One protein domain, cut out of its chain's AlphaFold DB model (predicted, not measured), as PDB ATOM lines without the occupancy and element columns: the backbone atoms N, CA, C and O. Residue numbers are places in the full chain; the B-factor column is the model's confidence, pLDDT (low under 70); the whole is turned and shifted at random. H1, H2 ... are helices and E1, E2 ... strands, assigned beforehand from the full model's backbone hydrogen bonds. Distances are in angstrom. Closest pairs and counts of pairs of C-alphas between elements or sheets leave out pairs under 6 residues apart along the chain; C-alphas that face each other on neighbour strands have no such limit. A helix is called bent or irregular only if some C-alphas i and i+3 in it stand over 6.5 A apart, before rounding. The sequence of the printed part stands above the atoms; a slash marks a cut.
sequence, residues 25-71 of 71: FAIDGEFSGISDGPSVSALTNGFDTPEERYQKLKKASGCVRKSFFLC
ATOM      1  N   PHE A  25     253.847 235.772 305.754       95.94
ATOM      2  CA  PHE A  25     252.977 235.355 306.852       95.94
ATOM      3  C   PHE A  25     253.174 233.885 307.173       95.94
ATOM      4  O   PHE A  25     253.296 233.053 306.267       95.94
ATOM      5  N   ALA A  26     253.107 233.556 308.459       96.19
ATOM      6  CA  ALA A  26     252.905 232.188 308.905       96.19
ATOM      7  C   ALA A  26     251.500 232.056 309.500       96.19
ATOM      8  O   ALA A  26     251.086 232.854 310.343       96.19
ATOM      9  N   ILE A  27     250.757 231.043 309.051       95.75
ATOM     10  CA  ILE A  27     249.403 230.770 309.534       95.75
ATOM     11  C   ILE A  27     249.330 229.386 310.159       95.75
ATOM     12  O   ILE A  27     249.914 228.432 309.648       95.75
ATOM     13  N   ASP A  28     248.568 229.287 311.240       95.19
ATOM     14  CA  ASP A  28     248.232 228.017 311.874       95.19
ATOM     15  C   ASP A  28     246.777 228.037 312.356       95.19
ATOM     16  O   ASP A  28     246.175 229.097 312.555       95.19
ATOM     17  N   GLY A  29     246.166 226.865 312.493       90.88
ATOM     18  CA  GLY A  29     244.761 226.740 312.848       90.88
ATOM     19  C   GLY A  29     244.507 225.588 313.802       90.88
ATOM     20  O   GLY A  29     244.875 224.449 313.536       90.88
ATOM     21  N   GLU A  30     243.772 225.867 314.871       90.31
ATOM     22  CA  GLU A  30     243.277 224.827 315.769       90.31
ATOM     23  C   GLU A  30     241.885 224.388 315.325       90.31
ATOM     24  O   GLU A  30     240.986 225.214 315.149       90.31
ATOM     25  N   PHE A  31     241.678 223.082 315.191       87.44
ATOM     26  CA  PHE A  31     240.392 222.492 314.828       87.44
ATOM     27  C   PHE A  31     239.755 221.784 316.027       87.44
ATOM     28  O   PHE A  31     240.429 221.364 316.965       87.44
ATOM     29  N   SER A  32     238.429 221.639 316.012       84.12
ATOM     30  CA  SER A  32     237.678 220.916 317.046       84.12
ATOM     31  C   SER A  32     238.018 219.426 317.126       84.12
ATOM     32  O   SER A  32     237.711 218.796 318.134       84.12
ATOM     33  N   GLY A  33     238.638 218.894 316.075       78.94
ATOM     34  CA  GLY A  33     239.099 217.525 315.898       78.94
ATOM     35  C   GLY A  33     239.798 217.396 314.541       78.94
ATOM     36  O   GLY A  33     239.915 218.380 313.811       78.94
ATOM     37  N   ILE A  34     240.269 216.191 314.211       69.31
ATOM     38  CA  ILE A  34     240.938 215.888 312.930       69.31
ATOM     39  C   ILE A  34     240.113 214.887 312.087       69.31
ATOM     40  O   ILE A  34     240.286 214.819 310.872       69.31
ATOM     41  N   SER A  35     239.185 214.132 312.695       63.97
ATOM     42  CA  SER A  35     238.320 213.167 311.994       63.97
ATOM     43  C   SER A  35     237.082 212.766 312.810       63.97
ATOM     44  O   SER A  35     237.223 212.421 313.982       63.97
ATOM     45  N   ASP A  36     235.908 212.696 312.170       59.75
ATOM     46  CA  ASP A  36     234.626 212.255 312.768       59.75
ATOM     47  C   ASP A  36     234.429 210.711 312.788       59.75
ATOM     48  O   ASP A  36     233.342 210.223 313.090       59.75
ATOM     49  N   GLY A  37     235.451 209.908 312.450       56.69
ATOM     50  CA  GLY A  37     235.332 208.451 312.248       56.69
ATOM     51  C   GLY A  37     236.638 207.666 312.471       56.69
ATOM     52  O   GLY A  37     237.656 208.273 312.801       56.69
ATOM     53  N   PRO A  38     236.622 206.318 312.345       50.12
ATOM     54  CA  PRO A  38     237.635 205.440 312.922       50.12
ATOM     55  C   PRO A  38     239.019 205.699 312.326       50.12
ATOM     56  O   PRO A  38     239.230 205.562 311.126       50.12
ATOM     57  N   SER A  39     239.937 206.032 313.236       54.19
ATOM     58  CA  SER A  39     241.393 206.090 313.113       54.19
ATOM     59  C   SER A  39     241.986 206.867 311.929       54.19
ATOM     60  O   SER A  39     241.813 206.540 310.760       54.19
ATOM     61  N   VAL A  40     242.864 207.807 312.285       54.53
ATOM     62  CA  VAL A  40     243.825 208.540 311.439       54.53
ATOM     63  C   VAL A  40     244.489 207.667 310.352       54.53
ATOM     64  O   VAL A  40     244.767 208.153 309.259       54.53
ATOM     65  N   SER A  41     244.654 206.363 310.598       52.47
ATOM     66  CA  SER A  41     245.182 205.370 309.653       52.47
ATOM     67  C   SER A  41     244.375 205.205 308.355       52.47
ATOM     68  O   SER A  41     244.961 204.845 307.339       52.47
ATOM     69  N   ALA A  42     243.069 205.495 308.335       54.16
ATOM     70  CA  ALA A  42     242.261 205.449 307.109       54.16
ATOM     71  C   ALA A  42     242.434 206.702 306.222       54.16
ATOM     72  O   ALA A  42     242.182 206.651 305.014       54.16
ATOM     73  N   LEU A  43     242.865 207.823 306.816       54.16
ATOM     74  CA  LEU A  43     243.049 209.122 306.150       54.16
ATOM     75  C   LEU A  43     244.467 209.319 305.602       54.16
ATOM     76  O   LEU A  43     244.667 210.119 304.689       54.16
ATOM     77  N   THR A  44     245.445 208.600 306.152       58.03
ATOM     78  CA  THR A  44     246.856 208.657 305.753       58.03
ATOM     79  C   THR A  44     247.346 207.285 305.311       58.03
ATOM     80  O   THR A  44     248.348 206.781 305.823       58.03
ATOM     81  N   ASN A  45     246.633 206.645 304.383       64.25
ATOM     82  CA  ASN A  45     247.151 205.422 303.789       64.25
ATOM     83  C   ASN A  45     248.328 205.824 302.883       64.25
ATOM     84  O   ASN A  45     248.158 206.627 301.969       64.25
ATOM     85  N   GLY A  46     249.532 205.311 303.150       66.88
ATOM     86  CA  GLY A  46     250.770 205.738 302.471       66.88
ATOM     87  C   GLY A  46     250.826 205.457 300.962       66.88
ATOM     88  O   GLY A  46     251.807 205.809 300.318       66.88
ATOM     89  N   PHE A  47     249.784 204.830 300.415       78.81
ATOM     90  CA  PHE A  47     249.638 204.465 299.008       78.81
ATOM     91  C   PHE A  47     248.630 205.337 298.242       78.81
ATOM     92  O   PHE A  47     248.475 205.139 297.041       78.81
ATOM     93  N   ASP A  48     247.935 206.267 298.905       80.88
ATOM     94  CA  ASP A  48     246.965 207.137 298.232       80.88
ATOM     95  C   ASP A  48     247.667 208.113 297.275       80.88
ATOM     96  O   ASP A  48     248.681 208.735 297.615       80.88
ATOM     97  N   THR A  49     247.078 208.326 296.099       87.38
ATOM     98  CA  THR A  49     247.463 209.437 295.221       87.38
ATOM     99  C   THR A  49     247.097 210.791 295.859       87.38
ATOM    100  O   THR A  49     246.205 210.861 296.714       87.38
ATOM    101  N   PRO A  50     247.731 211.907 295.443       86.75
ATOM    102  CA  PRO A  50     247.380 213.236 295.950       86.75
ATOM    103  C   PRO A  50     245.887 213.576 295.810       86.75
ATOM    104  O   PRO A  50     245.306 214.173 296.717       86.75
ATOM    105  N   GLU A  51     245.255 213.145 294.713       88.06
ATOM    106  CA  GLU A  51     243.822 213.341 294.465       88.06
ATOM    107  C   GLU A  51     242.961 212.548 295.459       88.06
ATOM    108  O   GLU A  51     242.064 213.100 296.096       88.06
ATOM    109  N   GLU A  52     243.261 211.264 295.668       84.12
ATOM    110  CA  GLU A  52     242.525 210.422 296.619       84.12
ATOM    111  C   GLU A  52     242.645 210.950 298.049       84.12
ATOM    112  O   GLU A  52     241.652 210.998 298.783       84.12
ATOM    113  N   ARG A  53     243.838 211.425 298.430       82.50
ATOM    114  CA  ARG A  53     244.063 212.077 299.723       82.50
ATOM    115  C   ARG A  53     243.211 213.336 299.868       82.50
ATOM    116  O   ARG A  53     242.570 213.512 300.905       82.50
ATOM    117  N   TYR A  54     243.161 214.193 298.847       85.00
ATOM    118  CA  TYR A  54     242.318 215.389 298.871       85.00
ATOM    119  C   TYR A  54     240.835 215.035 299.042       85.00
ATOM    120  O   TYR A  54     240.168 215.594 299.915       85.00
ATOM    121  N   GLN A  55     240.324 214.058 298.288       82.88
ATOM    122  CA  GLN A  55     238.923 213.633 298.395       82.88
ATOM    123  C   GLN A  55     238.588 213.056 299.779       82.88
ATOM    124  O   GLN A  55     237.501 213.311 300.309       82.88
ATOM    125  N   LYS A  56     239.511 212.310 300.399       81.06
ATOM    126  CA  LYS A  56     239.351 211.797 301.771       81.06
ATOM    127  C   LYS A  56     239.333 212.923 302.808       81.06
ATOM    128  O   LYS A  56     238.437 212.950 303.650       81.06
ATOM    129  N   LEU A  57     240.252 213.887 302.710       78.31
ATOM    130  CA  LEU A  57     240.305 215.051 303.607       78.31
ATOM    131  C   LEU A  57     239.073 215.953 303.457       78.31
ATOM    132  O   LEU A  57     238.505 216.402 304.451       78.31
ATOM    133  N   LYS A  58     238.598 216.152 302.223       80.38
ATOM    134  CA  LYS A  58     237.370 216.904 301.939       80.38
ATOM    135  C   LYS A  58     236.146 216.263 302.597       80.38
ATOM    136  O   LYS A  58     235.316 216.965 303.165       80.38
ATOM    137  N   LYS A  59     236.040 214.930 302.565       72.94
ATOM    138  CA  LYS A  59     234.965 214.193 303.254       72.94
ATOM    139  C   LYS A  59     235.070 214.286 304.780       72.94
ATOM    140  O   LYS A  59     234.042 214.293 305.445       72.94
ATOM    141  N   ALA A  60     236.283 214.398 305.319       67.19
ATOM    142  CA  ALA A  60     236.549 214.570 306.749       67.19
ATOM    143  C   ALA A  60     236.499 216.039 307.229       67.19
ATOM    144  O   ALA A  60     236.752 216.308 308.401       67.19
ATOM    145  N   SER A  61     236.148 217.000 306.364       64.12
ATOM    146  CA  SER A  61     236.142 218.443 306.675       64.12
ATOM    147  C   SER A  61     234.984 218.902 307.583       64.12
ATOM    148  O   SER A  61     234.675 220.090 307.630       64.12
ATOM    149  N   GLY A  62     234.324 217.985 308.298       66.88
ATOM    150  CA  GLY A  62     233.251 218.300 309.253       66.88
ATOM    151  C   GLY A  62     233.739 219.005 310.525       66.88
ATOM    152  O   GLY A  62     232.952 219.641 311.225       66.88
ATOM    153  N   CYS A  63     235.043 218.948 310.808       71.00
ATOM    154  CA  CYS A  63     235.646 219.588 311.974       71.00
ATOM    155  C   CYS A  63     235.703 221.120 311.833       71.00
ATOM    156  O   CYS A  63     236.180 221.668 310.839       71.00
ATOM    157  N   VAL A  64     235.262 221.829 312.873       80.69
ATOM    158  CA  VAL A  64     235.203 223.296 312.902       80.69
ATOM    159  C   VAL A  64     236.557 223.864 313.322       80.69
ATOM    160  O   VAL A  64     237.107 223.466 314.349       80.69
ATOM    161  N   ARG A  65     237.083 224.842 312.576       81.81
ATOM    162  CA  ARG A  65     238.258 225.617 313.003       81.81
ATOM    163  C   ARG A  65     237.881 226.515 314.186       81.81
ATOM    164  O   ARG A  65     237.048 227.406 314.034       81.81
ATOM    165  N   LYS A  66     238.490 226.272 315.346       88.81
ATOM    166  CA  LYS A  66     238.278 227.007 316.600       88.81
ATOM    167  C   LYS A  66     239.103 228.287 316.664       88.81
ATOM    168  O   LYS A  66     238.552 229.338 316.977       88.81
ATOM    169  N   SER A  67     240.384 228.191 316.320       90.62
ATOM    170  CA  SER A  67     241.340 229.294 316.435       90.62
ATOM    171  C   SER A  67     242.111 229.456 315.131       90.62
ATOM    172  O   SER A  67     242.346 228.482 314.413       90.62
ATOM    173  N   PHE A  68     242.488 230.690 314.814       93.75
ATOM    174  CA  PHE A  68     243.349 231.020 313.685       93.75
ATOM    175  C   PHE A  68     244.478 231.911 314.188       93.75
ATOM    176  O   PHE A  68     244.221 232.961 314.781       93.75
ATOM    177  N   PHE A  69     245.706 231.480 313.946       93.94
ATOM    178  CA  PHE A  69     246.920 232.182 314.312       93.94
ATOM    179  C   PHE A  69     247.542 232.778 313.058       93.94
ATOM    180  O   PHE A  69     247.610 232.130 312.015       93.94
ATOM    181  N   LEU A  70     247.978 234.024 313.188       94.25
ATOM    182  CA  LEU A  70     248.678 234.779 312.162       94.25
ATOM    183  C   LEU A  70     249.921 235.375 312.815       94.25
ATOM    184  O   LEU A  70     249.797 236.070 313.831       94.25
ATOM    185  N   CYS A  71     251.079 235.067 312.244       91.25
ATOM    186  CA  CYS A  71     252.362 235.657 312.590       91.25
ATOM    187  C   CYS A  71     252.906 236.438 311.399       91.25
ATOM    188  O   CYS A  71     252.781 235.921 310.259       91.25
TER     189      CYS A  71
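AT A GLANCE: This is residues 25 to 71 of the 71 residues of an uncharacterized protein of Rhinopithecus roxellana (UniProt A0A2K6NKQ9). What shape does the printed part make, going along it from its first residue? A narrow ribbon of two antiparallel strands, E1 and E2, makes one end, and a loose lobe of one helix, H1, and the long loop of residues 32 to 49 makes the other. The chain goes out along E1, through that loop and H1, and comes back along E2, with both printed ends at the tip of the ribbon. What is it built of? The printed part has 47 residues, with two named strands and one named helix in the order E1, H1, E2; the class is mixed, helices and strands, with under half of the residues, 21, in named elements. How compact is it? It is loose, with a radius of gyration of the C-alphas of 12.5 A, and only just elongated, with spans of 34 by 23 by 14 A.

HOW THE PARTS SIT: How does the first strand stand to the last? E1, residues 27 to 31, and E2, residues 65 to 70, are antiparallel neighbours in a sheet of two strands, with 164 degrees between their directions. Which atoms show the pairing? N 28 and O 69 are 3.1 A apart and N 66 and O 30 are 2.7 A apart, both within hydrogen-bond range. The C-alphas of Phe 31 and Arg 65 face each other at 4.2 A. What joins the strands to the helix? A long link of 18 residues joins E1 to H1, residues 50 to 59, and a tight link of 5 residues joins H1 to E2. In H1 every O i to N i+4 pair is within hydrogen-bond range, and H1 is not bent.

IN THESE COORDINATES: Where does the first strand run? E1 begins at C-alpha 27, (249.403, 230.770, 309.534), and measures 13.3 A from first to last C-alpha. Where is the helix? H1 begins at C-alpha 50, (247.380, 213.236, 295.950), and measures 14.4 A to C-alpha 59. Where does the last strand end? E2 measures 13.9 A and ends at C-alpha 70, (248.678, 234.779, 312.162).

THE WHOLE: How large is the whole? The two C-alphas farthest apart, those of Phe 25 and Pro 38, are 34.2 A apart, while the first and last printed C-alphas, those of Phe 25 and Cys 71, are 5.8 A apart. Is there a cut? The printed part has no cut, and Cys 71 is the chain's last residue. Where is the model's confidence low? The mean pLDDT of the printed part is 77.2, and 16 residues are under 70, namely residues 34 to 46 and 60 to 62.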